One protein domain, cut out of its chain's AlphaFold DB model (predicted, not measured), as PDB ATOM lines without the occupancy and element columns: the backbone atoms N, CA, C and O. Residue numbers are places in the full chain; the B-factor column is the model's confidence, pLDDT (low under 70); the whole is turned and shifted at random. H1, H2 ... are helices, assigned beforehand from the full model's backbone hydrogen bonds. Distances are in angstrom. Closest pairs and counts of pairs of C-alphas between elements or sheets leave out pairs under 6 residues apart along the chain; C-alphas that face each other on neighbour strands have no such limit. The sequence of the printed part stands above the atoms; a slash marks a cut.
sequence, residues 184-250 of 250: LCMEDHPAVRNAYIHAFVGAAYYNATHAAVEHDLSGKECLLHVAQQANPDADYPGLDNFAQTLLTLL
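This is residues 184 to 250 of the 250 residues of an uncharacterized protein of Paxillus rubicundulus Ve08.2h10 (UniProt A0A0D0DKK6). Two helices, H1 and the longer H2, lie side by side as a helical hairpin, and the stretch after H2 turns at that helix's far end and folds back along the pair. Residues 184 to 189 lead into H1, and residues 229 to 234 stick out at the turn. The printed part has 67 residues with two named helices, H1 then H2, and no named strand; the class is all helix. It is compact, with a radius of gyration of the C-alphas of 12.2 A, yet elongated in outline, spanning 38 by 23 by 16 A.

H1, residues 190 to 205, and H2, residues 210 to 230, form a helical hairpin, joined by a tight link of 4 residues. They touch, with 11 pairs of C-alphas within 8 A; the closest C-alphas are those of Ala 199 and Val 213, 5.6 A apart. Their lines stand at a shallow tilt of 14 degrees, and they run opposite ways. Their centres are 11.9 A apart. In both helices every O i to N i+4 pair is within hydrogen-bond range.

H1 begins at C-alpha 190, at (-8.898, -18.660, -18.411), and runs 21.6 A to C-alpha 205. H2 begins at C-alpha 210, at (9.875, -5.887, -14.516), and runs 30.2 A to C-alpha 230, at (-15.156, -8.451, -31.220). Residues 231 to 250 hold no named element.

The two C-alphas farthest apart are those of Asp 233 and Leu 250, 39.9 A. The printed part has no cut and ends at residue 250, the chain's last residue. Residues 229 to 234 stand free. The mean pLDDT of the printed part is 88.4; residues 247 to 250 are under 70, where the model's confidence is low.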
ATOM      1  N   LEU A 184      -9.058 -15.460  -5.345       73.44
ATOM      2  CA  LEU A 184     -10.056 -14.857  -6.247       73.44
ATOM      3  C   LEU A 184      -9.640 -14.887  -7.727       73.44
ATOM      4  O   LEU A 184     -10.487 -15.072  -8.590       73.44
ATOM      5  N   CYS A 185      -8.340 -14.818  -8.031       71.69
ATOM      6  CA  CYS A 185      -7.834 -14.918  -9.404       71.69
ATOM      7  C   CYS A 185      -8.091 -16.282 -10.082       71.69
ATOM      8  O   CYS A 185      -7.955 -16.426 -11.295       71.69
ATOM      9  N   MET A 186      -8.477 -17.312  -9.321       75.56
ATOM     10  CA  MET A 186      -8.916 -18.598  -9.869       75.56
ATOM     11  C   MET A 186     -10.350 -18.559 -10.409       75.56
ATOM     12  O   MET A 186     -10.756 -19.505 -11.090       75.56
ATOM     13  N   GLU A 187     -11.097 -17.490 -10.139       87.69
ATOM     14  CA  GLU A 187     -12.424 -17.224 -10.705       87.69
ATOM     15  C   GLU A 187     -12.341 -16.417 -12.015       87.69
ATOM     16  O   GLU A 187     -13.324 -16.343 -12.751       87.69
ATOM     17  N   ASP A 188     -11.163 -15.876 -12.351       92.19
ATOM     18  CA  ASP A 188     -10.943 -15.097 -13.571       92.19
ATOM     19  C   ASP A 188     -11.072 -15.948 -14.840       92.19
ATOM     20  O   ASP A 188     -10.870 -17.174 -14.847       92.19
ATOM     21  N   HIS A 189     -11.326 -15.273 -15.961       95.00
ATOM     22  CA  HIS A 189     -11.377 -15.895 -17.275       95.00
ATOM     23  C   HIS A 189     -10.067 -16.659 -17.554       95.00
ATOM     24  O   HIS A 189      -8.983 -16.127 -17.288       95.00
ATOM     25  N   PRO A 190     -10.106 -17.875 -18.138       94.38
ATOM     26  CA  PRO A 190      -8.898 -18.660 -18.411       94.38
ATOM     27  C   PRO A 190      -7.821 -17.886 -19.181       94.38
ATOM     28  O   PRO A 190      -6.639 -18.019 -18.891       94.38
ATOM     29  N   ALA A 191      -8.223 -17.016 -20.111       94.69
ATOM     30  CA  ALA A 191      -7.289 -16.175 -20.857       94.69
ATOM     31  C   ALA A 191      -6.578 -15.120 -19.979       94.69
ATOM     32  O   ALA A 191      -5.377 -14.909 -20.141       94.69
ATOM     33  N   VAL A 192      -7.288 -14.508 -19.023       93.94
ATOM     34  CA  VAL A 192      -6.714 -13.556 -18.051       93.94
ATOM     35  C   VAL A 192      -5.722 -14.282 -17.143       93.94
ATOM     36  O   VAL A 192      -4.575 -13.869 -16.997       93.94
ATOM     37  N   ARG A 193      -6.122 -15.438 -16.610       93.38
ATOM     38  CA  ARG A 193      -5.266 -16.284 -15.771       93.38
ATOM     39  C   ARG A 193      -4.004 -16.741 -16.501       93.38
ATOM     40  O   ARG A 193      -2.910 -16.653 -15.949       93.38
ATOM     41  N   ASN A 194      -4.142 -17.189 -17.750       93.88
ATOM     42  CA  ASN A 194      -3.009 -17.601 -18.572       93.88
ATOM     43  C   ASN A 194      -2.032 -16.444 -18.792       93.88
ATOM     44  O   ASN A 194      -0.825 -16.662 -18.724       93.88
ATOM     45  N   ALA A 195      -2.520 -15.214 -18.979       93.56
ATOM     46  CA  ALA A 195      -1.654 -14.045 -19.085       93.56
ATOM     47  C   ALA A 195      -0.739 -13.889 -17.857       93.56
ATOM     48  O   ALA A 195       0.474 -13.739 -18.018       93.56
ATOM     49  N   TYR A 196      -1.287 -14.026 -16.645       92.38
ATOM     50  CA  TYR A 196      -0.499 -13.976 -15.411       92.38
ATOM     51  C   TYR A 196       0.451 -15.154 -15.238       92.38
ATOM     52  O   TYR A 196       1.580 -14.958 -14.792       92.38
ATOM     53  N   ILE A 197       0.032 -16.367 -15.609       90.75
ATOM     54  CA  ILE A 197       0.908 -17.545 -15.570       90.75
ATOM     55  C   ILE A 197       2.121 -17.319 -16.479       90.75
ATOM     56  O   ILE A 197       3.252 -17.537 -16.050       90.75
ATOM     57  N   HIS A 198       1.916 -16.818 -17.700       92.50
ATOM     58  CA  HIS A 198       3.010 -16.509 -18.621       92.50
ATOM     59  C   HIS A 198       3.933 -15.413 -18.086       92.50
ATOM     60  O   HIS A 198       5.149 -15.580 -18.133       92.50
ATOM     61  N   ALA A 199       3.372 -14.337 -17.535       91.50
ATOM     62  CA  ALA A 199       4.146 -13.273 -16.904       91.50
ATOM     63  C   ALA A 199       5.001 -13.800 -15.739       91.50
ATOM     64  O   ALA A 199       6.188 -13.486 -15.645       91.50
ATOM     65  N   PHE A 200       4.424 -14.651 -14.883       89.88
ATOM     66  CA  PHE A 200       5.127 -15.264 -13.758       89.88
ATOM     67  C   PHE A 200       6.246 -16.189 -14.230       89.88
ATOM     68  O   PHE A 200       7.368 -16.088 -13.742       89.88
ATOM     69  N   VAL A 201       5.974 -17.061 -15.205       88.56
ATOM     70  CA  VAL A 201       6.995 -17.951 -15.774       88.56
ATOM     71  C   VAL A 201       8.113 -17.132 -16.436       88.56
ATOM     72  O   VAL A 201       9.290 -17.430 -16.240       88.56
ATOM     73  N   GLY A 202       7.748 -16.055 -17.140       87.44
ATOM     74  CA  GLY A 202       8.636 -15.007 -17.650       87.44
ATOM     75  C   GLY A 202       9.612 -14.493 -16.601       87.44
ATOM     76  O   GLY A 202      10.830 -14.594 -16.764       87.44
ATOM     77  N   ALA A 203       9.063 -13.969 -15.510       86.62
ATOM     78  CA  ALA A 203       9.838 -13.404 -14.417       86.62
ATOM     79  C   ALA A 203      10.710 -14.462 -13.719       86.62
ATOM     80  O   ALA A 203      11.903 -14.246 -13.519       86.62
ATOM     81  N   ALA A 204      10.128 -15.613 -13.373       85.44
ATOM     82  CA  ALA A 204      10.753 -16.615 -12.515       85.44
ATOM     83  C   ALA A 204      11.806 -17.477 -13.227       85.44
ATOM     84  O   ALA A 204      12.797 -17.860 -12.607       85.44
ATOM     85  N   TYR A 205      11.603 -17.805 -14.507       86.56
ATOM     86  CA  TYR A 205      12.454 -18.765 -15.225       86.56
ATOM     87  C   TYR A 205      13.246 -18.150 -16.374       86.56
ATOM     88  O   TYR A 205      14.310 -18.666 -16.716       86.56
ATOM     89  N   TYR A 206      12.762 -17.056 -16.965       85.19
ATOM     90  CA  TYR A 206      13.418 -16.423 -18.111       85.19
ATOM     91  C   TYR A 206      14.153 -15.130 -17.750       85.19
ATOM     92  O   TYR A 206      14.655 -14.452 -18.644       85.19
ATOM     93  N   ASN A 207      14.259 -14.803 -16.454       85.50
ATOM     94  CA  ASN A 207      14.834 -13.549 -15.956       85.50
ATOM     95  C   ASN A 207      14.228 -12.320 -16.652       85.50
ATOM     96  O   ASN A 207      14.932 -11.341 -16.920       85.50
ATOM     97  N   ALA A 208      12.937 -12.378 -16.999       86.88
ATOM     98  CA  ALA A 208      12.268 -11.232 -17.589       86.88
ATOM     99  C   ALA A 208      12.301 -10.073 -16.586       86.88
ATOM    100  O   ALA A 208      11.928 -10.225 -15.422       86.88
ATOM    101  N   THR A 209      12.771  -8.912 -17.040       89.38
ATOM    102  CA  THR A 209      12.788  -7.706 -16.211       89.38
ATOM    103  C   THR A 209      11.360  -7.262 -15.902       89.38
ATOM    104  O   THR A 209      10.430  -7.573 -16.649       89.38
ATOM    105  N   HIS A 210      11.181  -6.474 -14.838       87.75
ATOM    106  CA  HIS A 210       9.875  -5.887 -14.516       87.75
ATOM    107  C   HIS A 210       9.263  -5.164 -15.726       87.75
ATOM    108  O   HIS A 210       8.106  -5.394 -16.054       87.75
ATOM    109  N   ALA A 211      10.060  -4.359 -16.438       87.19
ATOM    110  CA  ALA A 211       9.609  -3.651 -17.636       87.19
ATOM    111  C   ALA A 211       9.164  -4.608 -18.758       87.19
ATOM    112  O   ALA A 211       8.170  -4.349 -19.429       87.19
ATOM    113  N   ALA A 212       9.867  -5.729 -18.958       88.31
ATOM    114  CA  ALA A 212       9.473  -6.726 -19.954       88.31
ATOM    115  C   ALA A 212       8.140  -7.398 -19.591       88.31
ATOM    116  O   ALA A 212       7.278  -7.545 -20.452       88.31
ATOM    117  N   VAL A 213       7.957  -7.757 -18.317       90.62
ATOM    118  CA  VAL A 213       6.704  -8.334 -17.805       90.62
ATOM    119  C   VAL A 213       5.548  -7.341 -17.918       90.62
ATOM    120  O   VAL A 213       4.455  -7.721 -18.327       90.62
ATOM    121  N   GLU A 214       5.789  -6.071 -17.601       92.44
ATOM    122  CA  GLU A 214       4.786  -5.012 -17.692       92.44
ATOM    123  C   GLU A 214       4.315  -4.789 -19.131       92.44
ATOM    124  O   GLU A 214       3.114  -4.765 -19.405       92.44
ATOM    125  N   HIS A 215       5.254  -4.707 -20.076       93.88
ATOM    126  CA  HIS A 215       4.919  -4.611 -21.495       93.88
ATOM    127  C   HIS A 215       4.173  -5.846 -22.006       93.88
ATOM    128  O   HIS A 215       3.225  -5.706 -22.781       93.88
ATOM    129  N   ASP A 216       4.564  -7.042 -21.566       93.25
ATOM    130  CA  ASP A 216       3.901  -8.289 -21.940       93.25
ATOM    131  C   ASP A 216       2.453  -8.353 -21.423       93.25
ATOM    132  O   ASP A 216       1.528  -8.660 -22.181       93.25
ATOM    133  N   LEU A 217       2.230  -7.991 -20.156       95.00
ATOM    134  CA  LEU A 217       0.898  -7.916 -19.556       95.00
ATOM    135  C   LEU A 217       0.034  -6.842 -20.229       95.00
ATOM    136  O   LEU A 217      -1.108  -7.129 -20.585       95.00
ATOM    137  N   SER A 218       0.580  -5.651 -20.490       95.50
ATOM    138  CA  SER A 218      -0.129  -4.576 -21.200       95.50
ATOM    139  C   SER A 218      -0.531  -4.985 -22.626       95.50
ATOM    140  O   SER A 218      -1.649  -4.716 -23.075       95.50
ATOM    141  N   GLY A 219       0.343  -5.707 -23.336       94.81
ATOM    142  CA  GLY A 219       0.026  -6.266 -24.649       94.81
ATOM    143  C   GLY A 219      -1.127  -7.273 -24.594       94.81
ATOM    144  O   GLY A 219      -2.046  -7.213 -25.414       94.81
ATOM    145  N   LYS A 220      -1.117  -8.170 -23.600       95.56
ATOM    146  CA  LYS A 220      -2.186  -9.160 -23.402       95.56
ATOM    147  C   LYS A 220      -3.516  -8.517 -23.010       95.56
ATOM    148  O   LYS A 220      -4.538  -8.899 -23.571       95.56
ATOM    149  N   GLU A 221      -3.516  -7.521 -22.129       96.31
ATOM    150  CA  GLU A 221      -4.712  -6.744 -21.771       96.31
ATOM    151  C   GLU A 221      -5.355  -6.109 -23.013       96.31
ATOM    152  O   GLU A 221      -6.554  -6.263 -23.255       96.31
ATOM    153  N   CYS A 222      -4.543  -5.465 -23.859       96.62
ATOM    154  CA  CYS A 222      -5.005  -4.863 -25.107       96.62
ATOM    155  C   CYS A 222      -5.662  -5.903 -26.030       96.62
ATOM    156  O   CYS A 222      -6.767  -5.686 -26.533       96.62
ATOM    157  N   LEU A 223      -5.022  -7.064 -26.213       96.94
ATOM    158  CA  LEU A 223      -5.569  -8.158 -27.020       96.94
ATOM    159  C   LEU A 223      -6.890  -8.696 -26.458       96.94
ATOM    160  O   LEU A 223      -7.817  -8.954 -27.225       96.94
ATOM    161  N   LEU A 224      -7.000  -8.834 -25.135       96.31
ATOM    162  CA  LEU A 224      -8.218  -9.298 -24.472       96.31
ATOM    163  C   LEU A 224      -9.365  -8.293 -24.627       96.31
ATOM    164  O   LEU A 224     -10.480  -8.697 -24.953       96.31
ATOM    165  N   HIS A 225      -9.098  -6.990 -24.508       96.50
ATOM    166  CA  HIS A 225     -10.103  -5.963 -24.792       96.50
ATOM    167  C   HIS A 225     -10.556  -5.972 -26.253       96.50
ATOM    168  O   HIS A 225     -11.751  -5.843 -26.522       96.50
ATOM    169  N   VAL A 226      -9.640  -6.160 -27.208       96.88
ATOM    170  CA  VAL A 226     -10.004  -6.308 -28.627       96.88
ATOM    171  C   VAL A 226     -10.871  -7.553 -28.836       96.88
ATOM    172  O   VAL A 226     -11.881  -7.486 -29.538       96.88
ATOM    173  N   ALA A 227     -10.531  -8.674 -28.197       95.50
ATOM    174  CA  ALA A 227     -11.305  -9.910 -28.280       95.50
ATOM    175  C   ALA A 227     -12.714  -9.766 -27.677       95.50
ATOM    176  O   ALA A 227     -13.679 -10.261 -28.268       95.50
ATOM    177  N   GLN A 228     -12.845  -9.054 -26.553       96.38
ATOM    178  CA  GLN A 228     -14.127  -8.729 -25.919       96.38
ATOM    179  C   GLN A 228     -14.969  -7.785 -26.788       96.38
ATOM    180  O   GLN A 228     -16.167  -7.990 -26.949       96.38
ATOM    181  N   GLN A 229     -14.354  -6.777 -27.415       95.56
ATOM    182  CA  GLN A 229     -15.054  -5.894 -28.356       95.56
ATOM    183  C   GLN A 229     -15.554  -6.646 -29.596       95.56
ATOM    184  O   GLN A 229     -16.643  -6.357 -30.093       95.56
ATOM    185  N   ALA A 230     -14.771  -7.606 -30.094       96.31
ATOM    186  CA  ALA A 230     -15.156  -8.451 -31.220       96.31
ATOM    187  C   ALA A 230     -16.264  -9.455 -30.861       96.31
ATOM    188  O   ALA A 230     -17.041  -9.835 -31.735       96.31
ATOM    189  N   ASN A 231     -16.360  -9.853 -29.587       95.56
ATOM    190  CA  ASN A 231     -17.349 -10.806 -29.086       95.56
ATOM    191  C   ASN A 231     -18.040 -10.247 -27.829       95.56
ATOM    192  O   ASN A 231     -17.710 -10.671 -26.723       95.56
ATOM    193  N   PRO A 232     -19.015  -9.328 -27.975       94.38
ATOM    194  CA  PRO A 232     -19.656  -8.668 -26.833       94.38
ATOM    195  C   PRO A 232     -20.405  -9.620 -25.892       94.38
ATOM    196  O   PRO A 232     -20.646  -9.276 -24.740       94.38
ATOM    197  N   ASP A 233     -20.785 -10.800 -26.390       96.50
ATOM    198  CA  ASP A 233     -21.451 -11.846 -25.608       96.50
ATOM    199  C   ASP A 233     -20.465 -12.668 -24.757       96.50
ATOM    200  O   ASP A 233     -20.888 -13.410 -23.869       96.50
ATOM    201  N   ALA A 234     -19.159 -12.566 -25.028       93.81
ATOM    202  CA  ALA A 234     -18.124 -13.230 -24.251       93.81
ATOM    203  C   ALA A 234     -17.741 -12.366 -23.044       93.81
ATOM    204  O   ALA A 234     -17.287 -11.228 -23.188       93.81
ATOM    205  N   ASP A 235     -17.902 -12.929 -21.849       93.81
ATOM    206  CA  ASP A 235     -17.497 -12.288 -20.605       93.81
ATOM    207  C   ASP A 235     -16.053 -12.659 -20.246       93.81
ATOM    208  O   ASP A 235     -15.642 -13.815 -20.375       93.81
ATOM    209  N   TYR A 236     -15.291 -11.675 -19.774       94.62
ATOM    210  CA  TYR A 236     -13.897 -11.829 -19.364       94.62
ATOM    211  C   TYR A 236     -13.743 -11.395 -17.901       94.62
ATOM    212  O   TYR A 236     -13.147 -10.348 -17.631       94.62
ATOM    213  N   PRO A 237     -14.264 -12.176 -16.934       94.00
ATOM    214  CA  PRO A 237     -14.091 -11.867 -15.521       94.00
ATOM    215  C   PRO A 237     -12.604 -11.697 -15.183       94.00
ATOM    216  O   PRO A 237     -11.757 -12.467 -15.642       94.00
ATOM    217  N   GLY A 238     -12.301 -10.645 -14.423       91.56
ATOM    218  CA  GLY A 238     -10.935 -10.260 -14.060       91.56
ATOM    219  C   GLY A 238     -10.266  -9.270 -15.019       91.56
ATOM    220  O   GLY A 238      -9.313  -8.610 -14.613       91.56
ATOM    221  N   LEU A 239     -10.778  -9.080 -16.245       94.25
ATOM    222  CA  LEU A 239     -10.182  -8.145 -17.212       94.25
ATOM    223  C   LEU A 239     -10.294  -6.677 -16.768       94.25
ATOM    224  O   LEU A 239      -9.357  -5.912 -16.951       94.25
ATOM    225  N   ASP A 240     -11.385  -6.285 -16.109       92.38
ATOM    226  CA  ASP A 240     -11.554  -4.908 -15.612       92.38
ATOM    227  C   ASP A 240     -10.549  -4.532 -14.506       92.38
ATOM    228  O   ASP A 240     -10.303  -3.354 -14.255       92.38
ATOM    229  N   ASN A 241      -9.981  -5.536 -13.832       89.56
ATOM    230  CA  ASN A 241      -8.977  -5.372 -12.779       89.56
ATOM    231  C   ASN A 241      -7.621  -5.943 -13.208       89.56
ATOM    232  O   ASN A 241      -6.838  -6.371 -12.356       89.56
ATOM    233  N   PHE A 242      -7.354  -5.977 -14.515       90.25
ATOM    234  CA  PHE A 242      -6.125  -6.535 -15.051       90.25
ATOM    235  C   PHE A 242      -4.919  -5.701 -14.589       90.25
ATOM    236  O   PHE A 242      -4.620  -4.623 -15.094       90.25
ATOM    237  N   ALA A 243      -4.212  -6.199 -13.580       89.19
ATOM    238  CA  ALA A 243      -2.921  -5.688 -13.161       89.19
ATOM    239  C   ALA A 243      -1.891  -5.839 -14.290       89.19
ATOM    240  O   ALA A 243      -1.670  -6.938 -14.802       89.19
ATOM    241  N   GLN A 244      -1.228  -4.734 -14.621       86.94
ATOM    242  CA  GLN A 244      -0.146  -4.676 -15.608       86.94
ATOM    243  C   GLN A 244       1.221  -4.995 -14.999       86.94
ATOM    244  O   GLN A 244       2.224  -4.992 -15.695       86.94
ATOM    245  N   THR A 245       1.289  -5.275 -13.700       84.69
ATOM    246  CA  THR A 245       2.534  -5.601 -13.008       84.69
ATOM    247  C   THR A 245       2.324  -6.797 -12.094       84.69
ATOM    248  O   THR A 245       1.226  -7.033 -11.582       84.69
ATOM    249  N   LEU A 246       3.388  -7.568 -11.881       75.69
ATOM    250  CA  LEU A 246       3.418  -8.555 -10.811       75.69
ATOM    251  C   LEU A 246       3.931  -7.862  -9.556       75.69
ATOM    252  O   LEU A 246       5.026  -7.301  -9.554       75.69
ATOM    253  N   LEU A 247       3.135  -7.899  -8.491       62.59
ATOM    254  CA  LEU A 247       3.558  -7.412  -7.186       62.59
ATOM    255  C   LEU A 247       4.705  -8.306  -6.705       62.59
ATOM    256  O   LEU A 247       4.490  -9.431  -6.257       62.59
ATOM    257  N   THR A 248       5.934  -7.814  -6.818       50.75
ATOM    258  CA  THR A 248       7.078  -8.396  -6.126       50.75
ATOM    259  C   THR A 248       6.917  -8.066  -4.649       50.75
ATOM    260  O   THR A 248       7.295  -6.995  -4.180       50.75
ATOM    261  N   LEU A 249       6.269  -8.966  -3.907       42.47
ATOM    262  CA  LEU A 249       6.347  -8.946  -2.451       42.47
ATOM    263  C   LEU A 249       7.803  -9.256  -2.078       42.47
ATOM    264  O   LEU A 249       8.239 -10.401  -2.186       42.47
ATOM    265  N   LEU A 250       8.543  -8.194  -1.748       35.69
ATOM    266  CA  LEU A 250       9.870  -8.222  -1.126       35.69
ATOM    267  C   LEU A 250       9.771  -8.696   0.327       35.69
ATOM    268  O   LEU A 250       8.869  -8.196   1.040       35.69
TER     269      LEU A 250